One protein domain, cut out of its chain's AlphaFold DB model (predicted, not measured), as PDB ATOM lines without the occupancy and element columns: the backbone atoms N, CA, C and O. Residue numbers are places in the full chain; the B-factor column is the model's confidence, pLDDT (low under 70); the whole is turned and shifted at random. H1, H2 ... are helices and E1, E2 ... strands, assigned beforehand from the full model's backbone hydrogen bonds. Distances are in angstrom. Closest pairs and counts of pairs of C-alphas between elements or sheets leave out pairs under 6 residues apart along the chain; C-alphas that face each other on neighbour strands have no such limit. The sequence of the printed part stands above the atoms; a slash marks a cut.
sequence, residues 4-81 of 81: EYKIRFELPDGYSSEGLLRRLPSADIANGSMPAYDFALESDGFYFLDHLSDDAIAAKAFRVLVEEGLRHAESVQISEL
ATOM      1  N   GLU A   4     -16.335 -63.329  88.394       98.00
ATOM      2  CA  GLU A   4     -15.224 -63.433  89.329       98.00
ATOM      3  C   GLU A   4     -15.651 -62.915  90.696       98.00
ATOM      4  O   GLU A   4     -16.232 -61.840  90.823       98.00
ATOM      5  N   TYR A   5     -15.344 -63.678  91.737       98.25
ATOM      6  CA  TYR A   5     -15.652 -63.332  93.111       98.25
ATOM      7  C   TYR A   5     -14.408 -63.413  93.976       98.25
ATOM      8  O   TYR A   5     -13.616 -64.357  93.915       98.25
ATOM      9  N   LYS A   6     -14.307 -62.453  94.887       98.12
ATOM     10  CA  LYS A   6     -13.375 -62.476  96.003       98.12
ATOM     11  C   LYS A   6     -14.137 -62.739  97.295       98.12
ATOM     12  O   LYS A   6     -15.016 -61.962  97.662       98.12
ATOM     13  N   ILE A   7     -13.771 -63.810  97.996       97.94
ATOM     14  CA  ILE A   7     -14.320 -64.204  99.299       97.94
ATOM     15  C   ILE A   7     -13.233 -63.960 100.348       97.94
ATOM     16  O   ILE A   7     -12.338 -64.787 100.515       97.94
ATOM     17  N   ARG A   8     -13.281 -62.812 101.030       97.75
ATOM     18  CA  ARG A   8     -12.280 -62.405 102.026       97.75
ATOM     19  C   ARG A   8     -12.643 -62.858 103.430       97.75
ATOM     20  O   ARG A   8     -13.795 -62.708 103.840       97.75
ATOM     21  N   PHE A   9     -11.653 -63.347 104.165       95.31
ATOM     22  CA  PHE A   9     -11.762 -63.715 105.577       95.31
ATOM     23  C   PHE A   9     -10.374 -63.797 106.219       95.31
ATOM     24  O   PHE A   9      -9.362 -63.827 105.520       95.31
ATOM     25  N   GLU A  10     -10.325 -63.822 107.550       91.50
ATOM     26  CA  GLU A  10      -9.071 -64.008 108.279       91.50
ATOM     27  C   GLU A  10      -8.593 -65.457 108.124       91.50
ATOM     28  O   GLU A  10      -9.182 -66.387 108.679       91.50
ATOM     29  N   LEU A  11      -7.540 -65.658 107.325       88.44
ATOM     30  CA  LEU A  11      -6.909 -66.964 107.172       88.44
ATOM     31  C   LEU A  11      -6.116 -67.321 108.438       88.44
ATOM     32  O   LEU A  11      -5.242 -66.548 108.835       88.44
ATOM     33  N   PRO A  12      -6.328 -68.508 109.030       87.81
ATOM     34  CA  PRO A  12      -5.471 -68.996 110.099       87.81
ATOM     35  C   PRO A  12      -4.047 -69.251 109.605       87.81
ATOM     36  O   PRO A  12      -3.837 -69.775 108.504       87.81
ATOM     37  N   ASP A  13      -3.067 -68.986 110.465       86.06
ATOM     38  CA  ASP A  13      -1.682 -69.375 110.215       86.06
ATOM     39  C   ASP A  13      -1.577 -70.892 109.992       86.06
ATOM     40  O   ASP A  13      -2.050 -71.701 110.793       86.06
ATOM     41  N   GLY A  14      -0.939 -71.288 108.889       84.56
ATOM     42  CA  GLY A  14      -0.764 -72.700 108.536       84.56
ATOM     43  C   GLY A  14      -2.018 -73.384 107.976       84.56
ATOM     44  O   GLY A  14      -2.087 -74.615 107.999       84.56
ATOM     45  N   TYR A  15      -2.997 -72.622 107.473       89.25
ATOM     46  CA  TYR A  15      -4.177 -73.169 106.799       89.25
ATOM     47  C   TYR A  15      -3.815 -74.193 105.703       89.25
ATOM     48  O   TYR A  15      -2.952 -73.953 104.857       89.25
ATOM     49  N   SER A  16      -4.526 -75.327 105.697       87.88
ATOM     50  CA  SER A  16      -4.412 -76.382 104.684       87.88
ATOM     51  C   SER A  16      -5.720 -76.531 103.911       87.88
ATOM     52  O   SER A  16      -6.772 -76.805 104.490       87.88
ATOM     53  N   SER A  17      -5.643 -76.432 102.582       89.06
ATOM     54  CA  SER A  17      -6.786 -76.595 101.677       89.06
ATOM     55  C   SER A  17      -7.180 -78.056 101.433       89.06
ATOM     56  O   SER A  17      -8.158 -78.319 100.737       89.06
ATOM     57  N   GLU A  18      -6.476 -79.036 102.009       90.75
ATOM     58  CA  GLU A  18      -6.735 -80.455 101.731       90.75
ATOM     59  C   GLU A  18      -8.158 -80.881 102.138       90.75
ATOM     60  O   GLU A  18      -8.849 -81.588 101.402       90.75
ATOM     61  N   GLY A  19      -8.631 -80.404 103.294       90.44
ATOM     62  CA  GLY A  19      -9.995 -80.665 103.764       90.44
ATOM     63  C   GLY A  19     -11.065 -79.984 102.902       90.44
ATOM     64  O   GLY A  19     -12.143 -80.549 102.699       90.44
ATOM     65  N   LEU A  20     -10.750 -78.806 102.361       93.56
ATOM     66  CA  LEU A  20     -11.609 -78.066 101.441       93.56
ATOM     67  C   LEU A  20     -11.741 -78.797 100.099       93.56
ATOM     68  O   LEU A  20     -12.858 -79.026  99.636       93.56
ATOM     69  N   LEU A  21     -10.619 -79.231  99.520       92.31
ATOM     70  CA  LEU A  21     -10.569 -79.928  98.230       92.31
ATOM     71  C   LEU A  21     -11.440 -81.190  98.207       92.31
ATOM     72  O   LEU A  21     -12.056 -81.495  97.193       92.31
ATOM     73  N   ARG A  22     -11.561 -81.899  99.335       92.75
ATOM     74  CA  ARG A  22     -12.427 -83.087  99.457       92.75
ATOM     75  C   ARG A  22     -13.927 -82.766  99.502       92.75
ATOM     76  O   ARG A  22     -14.739 -83.665  99.300       92.75
ATOM     77  N   ARG A  23     -14.306 -81.528  99.832       94.06
ATOM     78  CA  ARG A  23     -15.708 -81.074  99.931       94.06
ATOM     79  C   ARG A  23     -16.201 -80.398  98.659       94.06
ATOM     80  O   ARG A  23     -17.413 -80.329  98.448       94.06
ATOM     81  N   LEU A  24     -15.280 -79.879  97.854       94.94
ATOM     82  CA  LEU A  24     -15.594 -79.228  96.596       94.94
ATOM     83  C   LEU A  24     -16.215 -80.232  95.610       94.94
ATOM     84  O   LEU A  24     -15.728 -81.359  95.484       94.94
ATOM     85  N   PRO A  25     -17.322 -79.874  94.933       94.12
ATOM     86  CA  PRO A  25     -17.859 -80.713  93.870       94.12
ATOM     87  C   PRO A  25     -16.868 -80.761  92.702       94.12
ATOM     88  O   PRO A  25     -16.129 -79.806  92.482       94.12
ATOM     89  N   SER A  26     -16.864 -81.848  91.931       91.56
ATOM     90  CA  SER A  26     -16.053 -81.918  90.710       91.56
ATOM     91  C   SER A  26     -16.396 -80.746  89.789       91.56
ATOM     92  O   SER A  26     -17.565 -80.570  89.455       91.56
ATOM     93  N   ALA A  27     -15.391 -79.957  89.406       87.62
ATOM     94  CA  ALA A  27     -15.556 -78.863  88.451       87.62
ATOM     95  C   ALA A  27     -15.717 -79.381  87.013       87.62
ATOM     96  O   ALA A  27     -16.318 -78.707  86.181       87.62
ATOM     97  N   ASP A  28     -15.208 -80.584  86.728       82.56
ATOM     98  CA  ASP A  28     -15.259 -81.173  85.394       82.56
ATOM     99  C   ASP A  28     -16.692 -81.512  84.986       82.56
ATOM    100  O   ASP A  28     -17.385 -82.300  85.638       82.56
ATOM    101  N   ILE A  29     -17.099 -80.958  83.849       67.12
ATOM    102  CA  ILE A  29     -18.344 -81.308  83.179       67.12
ATOM    103  C   ILE A  29     -18.030 -82.430  82.189       67.12
ATOM    104  O   ILE A  29     -17.071 -82.355  81.412       67.12
ATOM    105  N   ALA A  30     -18.832 -83.497  82.206       61.22
ATOM    106  CA  ALA A  30     -18.683 -84.588  81.252       61.22
ATOM    107  C   ALA A  30     -18.703 -84.038  79.810       61.22
ATOM    108  O   ALA A  30     -19.560 -83.224  79.470       61.22
ATOM    109  N   ASN A  31     -17.790 -84.528  78.961       64.25
ATOM    110  CA  ASN A  31     -17.646 -84.211  77.527       64.25
ATOM    111  C   ASN A  31     -16.741 -83.022  77.143       64.25
ATOM    112  O   ASN A  31     -16.917 -82.453  76.069       64.25
ATOM    113  N   GLY A  32     -15.740 -82.668  77.957       64.38
ATOM    114  CA  GLY A  32     -14.694 -81.712  77.545       64.38
ATOM    115  C   GLY A  32     -15.186 -80.269  77.403       64.38
ATOM    116  O   GLY A  32     -14.577 -79.471  76.693       64.38
ATOM    117  N   SER A  33     -16.303 -79.953  78.062       74.62
ATOM    118  CA  SER A  33     -16.769 -78.579  78.226       74.62
ATOM    119  C   SER A  33     -15.890 -77.845  79.241       74.62
ATOM    120  O   SER A  33     -15.193 -78.474  80.037       74.62
ATOM    121  N   MET A  34     -15.920 -76.513  79.196       82.69
ATOM    122  CA  MET A  34     -15.268 -75.665  80.196       82.69
ATOM    123  C   MET A  34     -15.723 -76.090  81.605       82.69
ATOM    124  O   MET A  34     -16.920 -76.357  81.762       82.69
ATOM    125  N   PRO A  35     -14.822 -76.189  82.603       90.94
ATOM    126  CA  PRO A  35     -15.208 -76.559  83.963       90.94
ATOM    127  C   PRO A  35     -16.301 -75.625  84.493       90.94
ATOM    128  O   PRO A  35     -16.426 -74.497  84.030       90.94
ATOM    129  N   ALA A  36     -17.098 -76.094  85.452       93.12
ATOM    130  CA  ALA A  36     -18.162 -75.307  86.083       93.12
ATOM    131  C   ALA A  36     -17.621 -74.072  86.816       93.12
ATOM    132  O   ALA A  36     -18.253 -73.019  86.825       93.12
ATOM    133  N   TYR A  37     -16.441 -74.200  87.422       95.69
ATOM    134  CA  TYR A  37     -15.781 -73.136  88.163       95.69
ATOM    135  C   TYR A  37     -14.271 -73.380  88.254       95.69
ATOM    136  O   TYR A  37     -13.815 -74.512  88.090       95.69
ATOM    137  N   ASP A  38     -13.522 -72.335  88.598       95.44
ATOM    138  CA  ASP A  38     -12.145 -72.410  89.094       95.44
ATOM    139  C   ASP A  38     -12.038 -71.689  90.441       95.44
ATOM    140  O   ASP A  38     -12.860 -70.833  90.777       95.44
ATOM    141  N   PHE A  39     -11.023 -72.018  91.238       95.81
ATOM    142  CA  PHE A  39     -10.759 -71.295  92.479       95.81
ATOM    143  C   PHE A  39      -9.269 -71.267  92.813       95.81
ATOM    144  O   PHE A  39      -8.502 -72.139  92.400       95.81
ATOM    145  N   ALA A  40      -8.871 -70.277  93.606       95.31
ATOM    146  CA  ALA A  40      -7.526 -70.173  94.145       95.31
ATOM    147  C   ALA A  40      -7.562 -69.733  95.611       95.31
ATOM    148  O   ALA A  40      -8.426 -68.963  96.033       95.31
ATOM    149  N   LEU A  41      -6.604 -70.235  96.390       94.50
ATOM    150  CA  LEU A  41      -6.318 -69.729  97.727       94.50
ATOM    151  C   LEU A  41      -5.352 -68.550  97.613       94.50
ATOM    152  O   LEU A  41      -4.273 -68.688  97.039       94.50
ATOM    153  N   GLU A  42      -5.725 -67.420  98.197       93.31
ATOM    154  CA  GLU A  42      -4.921 -66.202  98.252       93.31
ATOM    155  C   GLU A  42      -4.670 -65.797  99.714       93.31
ATOM    156  O   GLU A  42      -5.240 -66.370 100.642       93.31
ATOM    157  N   SER A  43      -3.798 -64.811  99.945       90.44
ATOM    158  CA  SER A  43      -3.381 -64.419 101.303       90.44
ATOM    159  C   SER A  43      -4.516 -63.891 102.186       90.44
ATOM    160  O   SER A  43      -4.418 -63.952 103.405       90.44
ATOM    161  N   ASP A  44      -5.565 -63.342 101.578       92.12
ATOM    162  CA  ASP A  44      -6.709 -62.710 102.243       92.12
ATOM    163  C   ASP A  44      -8.034 -63.443 101.975       92.12
ATOM    164  O   ASP A  44      -9.100 -62.871 102.201       92.12
ATOM    165  N   GLY A  45      -8.000 -64.681 101.464       95.31
ATOM    166  CA  GLY A  45      -9.201 -65.497 101.282       95.31
ATOM    167  C   GLY A  45      -9.183 -66.370 100.032       95.31
ATOM    168  O   GLY A  45      -8.132 -66.816  99.578       95.31
ATOM    169  N   PHE A  46     -10.357 -66.595  99.447       97.19
ATOM    170  CA  PHE A  46     -10.508 -67.346  98.200       97.19
ATOM    171  C   PHE A  46     -10.826 -66.419  97.027       97.19
ATOM    172  O   PHE A  46     -11.639 -65.501  97.147       97.19
ATOM    173  N   TYR A  47     -10.212 -66.701  95.885       97.81
ATOM    174  CA  TYR A  47     -10.692 -66.271  94.577       97.81
ATOM    175  C   TYR A  47     -11.552 -67.389  93.979       97.81
ATOM    176  O   TYR A  47     -11.192 -68.564  94.086       97.81
ATOM    177  N   PHE A  48     -12.674 -67.036  93.361       98.00
ATOM    178  CA  PHE A  48     -13.590 -67.972  92.716       98.00
ATOM    179  C   PHE A  48     -14.041 -67.420  91.366       98.00
ATOM    180  O   PHE A  48     -14.463 -66.272  91.285       98.00
ATOM    181  N   LEU A  49     -13.983 -68.246  90.328       97.38
ATOM    182  CA  LEU A  49     -14.469 -67.929  88.992       97.38
ATOM    183  C   LEU A  49     -15.612 -68.879  88.649       97.38
ATOM    184  O   LEU A  49     -15.396 -70.083  88.541       97.38
ATOM    185  N   ASP A  50     -16.804 -68.330  88.457       96.25
ATOM    186  CA  ASP A  50     -17.953 -69.046  87.915       96.25
ATOM    187  C   ASP A  50     -17.911 -68.990  86.386       96.25
ATOM    188  O   ASP A  50     -17.975 -67.905  85.804       96.25
ATOM    189  N   HIS A  51     -17.803 -70.138  85.715       95.00
ATOM    190  CA  HIS A  51     -17.761 -70.189  84.248       95.00
ATOM    191  C   HIS A  51     -19.145 -70.154  83.594       95.00
ATOM    192  O   HIS A  51     -19.223 -70.113  82.363       95.00
ATOM    193  N   LEU A  52     -20.225 -70.154  84.386       92.88
ATOM    194  CA  LEU A  52     -21.623 -70.148  83.938       92.88
ATOM    195  C   LEU A  52     -21.989 -71.359  83.061       92.88
ATOM    196  O   LEU A  52     -22.913 -71.307  82.246       92.88
ATOM    197  N   SER A  53     -21.232 -72.450  83.186       91.44
ATOM    198  CA  SER A  53     -21.407 -73.680  82.406       91.44
ATOM    199  C   SER A  53     -22.263 -74.726  83.131       91.44
ATOM    200  O   SER A  53     -22.967 -75.489  82.469       91.44
ATOM    201  N   ASP A  54     -22.260 -74.731  84.469       92.06
ATOM    202  CA  ASP A  54     -23.190 -75.483  85.323       92.06
ATOM    203  C   ASP A  54     -23.425 -74.729  86.647       92.06
ATOM    204  O   ASP A  54     -22.682 -74.890  87.621       92.06
ATOM    205  N   ASP A  55     -24.491 -73.923  86.681       91.19
ATOM    206  CA  ASP A  55     -24.904 -73.124  87.846       91.19
ATOM    207  C   ASP A  55     -25.054 -73.961  89.124       91.19
ATOM    208  O   ASP A  55     -24.770 -73.487  90.224       91.19
ATOM    209  N   ALA A  56     -25.509 -75.214  89.022       94.00
ATOM    210  CA  ALA A  56     -25.748 -76.039  90.200       94.00
ATOM    211  C   ALA A  56     -24.426 -76.480  90.845       94.00
ATOM    212  O   ALA A  56     -24.304 -76.483  92.077       94.00
ATOM    213  N   ILE A  57     -23.432 -76.838  90.026       94.44
ATOM    214  CA  ILE A  57     -22.085 -77.170  90.499       94.44
ATOM    215  C   ILE A  57     -21.387 -75.913  91.026       94.44
ATOM    216  O   ILE A  57     -20.861 -75.951  92.144       94.44
ATOM    217  N   ALA A  58     -21.424 -74.809  90.276       95.38
ATOM    218  CA  ALA A  58     -20.775 -73.558  90.657       95.38
ATOM    219  C   ALA A  58     -21.354 -72.984  91.961       95.38
ATOM    220  O   ALA A  58     -20.606 -72.735  92.908       95.38
ATOM    221  N   ALA A  59     -22.683 -72.903  92.099       96.50
ATOM    222  CA  ALA A  59     -23.329 -72.426  93.325       96.50
ATOM    223  C   ALA A  59     -22.995 -73.302  94.545       96.50
ATOM    224  O   ALA A  59     -22.818 -72.802  95.661       96.50
ATOM    225  N   LYS A  60     -22.873 -74.623  94.354       97.44
ATOM    226  CA  LYS A  60     -22.468 -75.541  95.424       97.44
ATOM    227  C   LYS A  60     -21.006 -75.336  95.822       97.44
ATOM    228  O   LYS A  60     -20.714 -75.338  97.017       97.44
ATOM    229  N   ALA A  61     -20.105 -75.152  94.857       97.56
ATOM    230  CA  ALA A  61     -18.699 -74.857  95.118       97.56
ATOM    231  C   ALA A  61     -18.531 -73.518  95.850       97.56
ATOM    232  O   ALA A  61     -17.886 -73.470  96.899       97.56
ATOM    233  N   PHE A  62     -19.205 -72.469  95.374       98.12
ATOM    234  CA  PHE A  62     -19.216 -71.151  96.003       98.12
ATOM    235  C   PHE A  62     -19.667 -71.222  97.467       98.12
ATOM    236  O   PHE A  62     -18.989 -70.727  98.368       98.12
ATOM    237  N   ARG A  63     -20.773 -71.929  97.733       98.19
ATOM    238  CA  ARG A  63     -21.253 -72.165  99.098       98.19
ATOM    239  C   ARG A  63     -20.211 -72.872  99.967       98.19
ATOM    240  O   ARG A  63     -20.048 -72.497 101.124       98.19
ATOM    241  N   VAL A  64     -19.516 -73.884  99.441       97.94
ATOM    242  CA  VAL A  64     -18.470 -74.605 100.187       97.94
ATOM    243  C   VAL A  64     -17.328 -73.667 100.589       97.94
ATOM    244  O   VAL A  64     -16.873 -73.758 101.728       97.94
ATOM    245  N   LEU A  65     -16.908 -72.749  99.710       97.69
ATOM    246  CA  LEU A  65     -15.876 -71.746 100.014       97.69
ATOM    247  C   LEU A  65     -16.330 -70.753 101.091       97.69
ATOM    248  O   LEU A  65     -15.586 -70.483 102.031       97.69
ATOM    249  N   VAL A  66     -17.565 -70.254 100.995       97.88
ATOM    250  CA  VAL A  66     -18.155 -69.357 102.003       97.88
ATOM    251  C   VAL A  66     -18.250 -70.045 103.365       97.88
ATOM    252  O   VAL A  66     -17.829 -69.487 104.376       97.88
ATOM    253  N   GLU A  67     -18.760 -71.278 103.403       97.31
ATOM    254  CA  GLU A  67     -18.830 -72.071 104.634       97.31
ATOM    255  C   GLU A  67     -17.442 -72.384 105.199       97.31
ATOM    256  O   GLU A  67     -17.299 -72.505 106.411       97.31
ATOM    257  N   GLU A  68     -16.428 -72.556 104.348       96.25
ATOM    258  CA  GLU A  68     -15.054 -72.743 104.804       96.25
ATOM    259  C   GLU A  68     -14.493 -71.473 105.444       96.25
ATOM    260  O   GLU A  68     -13.963 -71.557 106.546       96.25
ATOM    261  N   GLY A  69     -14.677 -70.301 104.830       95.38
ATOM    262  CA  GLY A  69     -14.269 -69.034 105.441       95.38
ATOM    263  C   GLY A  69     -14.925 -68.815 106.809       95.38
ATOM    264  O   GLY A  69     -14.248 -68.506 107.786       95.38
ATOM    265  N   LEU A  70     -16.226 -69.103 106.918       95.94
ATOM    266  CA  LEU A  70     -16.985 -68.999 108.173       95.94
ATOM    267  C   LEU A  70     -16.610 -70.041 109.242       95.94
ATOM    268  O   LEU A  70     -17.024 -69.909 110.391       95.94
ATOM    269  N   ARG A  71     -15.856 -71.097 108.909       94.06
ATOM    270  CA  ARG A  71     -15.318 -72.032 109.920       94.06
ATOM    271  C   ARG A  71     -14.104 -71.472 110.647       94.06
ATOM    272  O   ARG A  71     -13.809 -71.937 111.745       94.06
ATOM    273  N   HIS A  72     -13.411 -70.525 110.024       92.06
ATOM    274  CA  HIS A  72     -12.147 -69.976 110.512       92.06
ATOM    275  C   HIS A  72     -12.263 -68.521 110.961       92.06
ATOM    276  O   HIS A  72     -11.436 -68.070 111.746       92.06
ATOM    277  N   ALA A  73     -13.299 -67.811 110.513       92.94
ATOM    278  CA  ALA A  73     -13.553 -66.419 110.855       92.94
ATOM    279  C   ALA A  73     -15.020 -66.192 111.249       92.94
ATOM    280  O   ALA A  73     -15.924 -66.894 110.797       92.94
ATOM    281  N   GLU A  74     -15.272 -65.157 112.055       92.81
ATOM    282  CA  GLU A  74     -16.632 -64.765 112.457       92.81
ATOM    283  C   GLU A  74     -17.466 -64.206 111.294       92.81
ATOM    284  O   GLU A  74     -18.696 -64.210 111.341       92.81
ATOM    285  N   SER A  75     -16.809 -63.710 110.243       95.56
ATOM    286  CA  SER A  75     -17.467 -63.158 109.061       95.56
ATOM    287  C   SER A  75     -16.638 -63.370 107.797       95.56
ATOM    288  O   SER A  75     -15.425 -63.571 107.853       95.56
ATOM    289  N   VAL A  76     -17.314 -63.297 106.650       97.44
ATOM    290  CA  VAL A  76     -16.695 -63.267 105.323       97.44
ATOM    291  C   VAL A  76     -17.218 -62.055 104.556       97.44
ATOM    292  O   VAL A  76     -18.380 -61.673 104.709       97.44
ATOM    293  N   GLN A  77     -16.382 -61.458 103.711       98.00
ATOM    294  CA  GLN A  77     -16.791 -60.411 102.774       98.00
ATOM    295  C   GLN A  77     -16.739 -60.949 101.350       98.00
ATOM    296  O   GLN A  77     -15.758 -61.574 100.962       98.00
ATOM    297  N   ILE A  78     -17.779 -60.686 100.566       98.19
ATOM    298  CA  ILE A  78     -17.887 -61.150  99.182       98.19
ATOM    299  C   ILE A  78     -17.978 -59.924  98.276       98.19
ATOM    300  O   ILE A  78     -18.812 -59.050  98.509       98.19
ATOM    301  N   SER A  79     -17.136 -59.866  97.246       97.94
ATOM    302  CA  SER A  79     -17.194 -58.845  96.194       97.94
ATOM    303  C   SER A  79     -17.018 -59.480  94.820       97.94
ATOM    304  O   SER A  79     -16.118 -60.301  94.658       97.94
ATOM    305  N   GLU A  80     -17.837 -59.075  93.852       97.56
ATOM    306  CA  GLU A  80     -17.593 -59.322  92.424       97.56
ATOM    307  C   GLU A  80     -16.394 -58.474  91.950       97.56
ATOM    308  O   GLU A  80     -16.170 -57.388  92.503       97.56
ATOM    309  N   LEU A  81     -15.604 -58.984  90.998       94.38
ATOM    310  CA  LEU A  81     -14.399 -58.337  90.455       94.38
ATOM    311  C   LEU A  81     -14.577 -57.877  89.002       94.38
ATOM    312  O   LEU A  81     -15.233 -58.600  88.223       94.38
TER     313      LEU A  81
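AT A GLANCE: This is residues 4 to 81 of the 81 residues of an uncharacterized protein of Comamonas testosteroni (UniProt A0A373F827). A four-stranded antiparallel sheet has the long helix H2 over one face, running along its strands, and the other face bare of named helices. The short helix H1 and the long link after it, residues 22 to 36, form a loop beyond the E2 edge. The 78 printed residues hold E1, H1, E2, E3, H2 and E4 in that order; the sheet's order is E2, E3, E1, E4. The class is mixed, helices and strands; the whole is compact, with a radius of gyration of the C-alphas of 12.4 A and spans of 39 by 26 by 17 A.

IN THESE COORDINATES: E1, residues 4 to 8, starts at C-alpha 4 (-15.224, -63.433, 89.329) and is 13.1 A long. H1 is residues 18 to 21, 5.2 A. E2, residues 37 to 42, and E3, residues 45 to 50, are 16.4 A each. H2, residues 55 to 72, is 26.2 A. E4, residues 77 to 80, is 10.4 A and ends at C-alpha 80 (-17.593, -59.322, 92.424).

HOW THE PARTS SIT: E1 pairs with E4, N 6 to O 79 at 2.8 A, and with E3, N 5 to O 48 at 2.8 A. The hairpin E2 and E3 has N 40 to O 47 at 2.9 A. Two split strand-helix-strand units, each with another strand between its two strands, are E1, H1, E2 and E3, H2, E4, both with right-handed crossovers. H2 is on the sheet in two layers, helix over sheet, at a height over the sheet of 9.0 A, over E3 and E1. H1 is not on the sheet; it only just touches H2, by residues 64 to 68 of H2 alone, with 3 pairs of C-alphas within 8 A, the closest Leu 20 and Glu 68 at 7.2 A. In H2, 13 of 14 O i to N i+4 pairs are within hydrogen-bond range; H1 is too short for one.

THE WHOLE: The C-alphas farthest apart, of Asn 31 and Glu 74, are 40.0 A apart. The printed part has no cut. The link H1 to E2 is long, and residues 29 to 32 are under pLDDT 70.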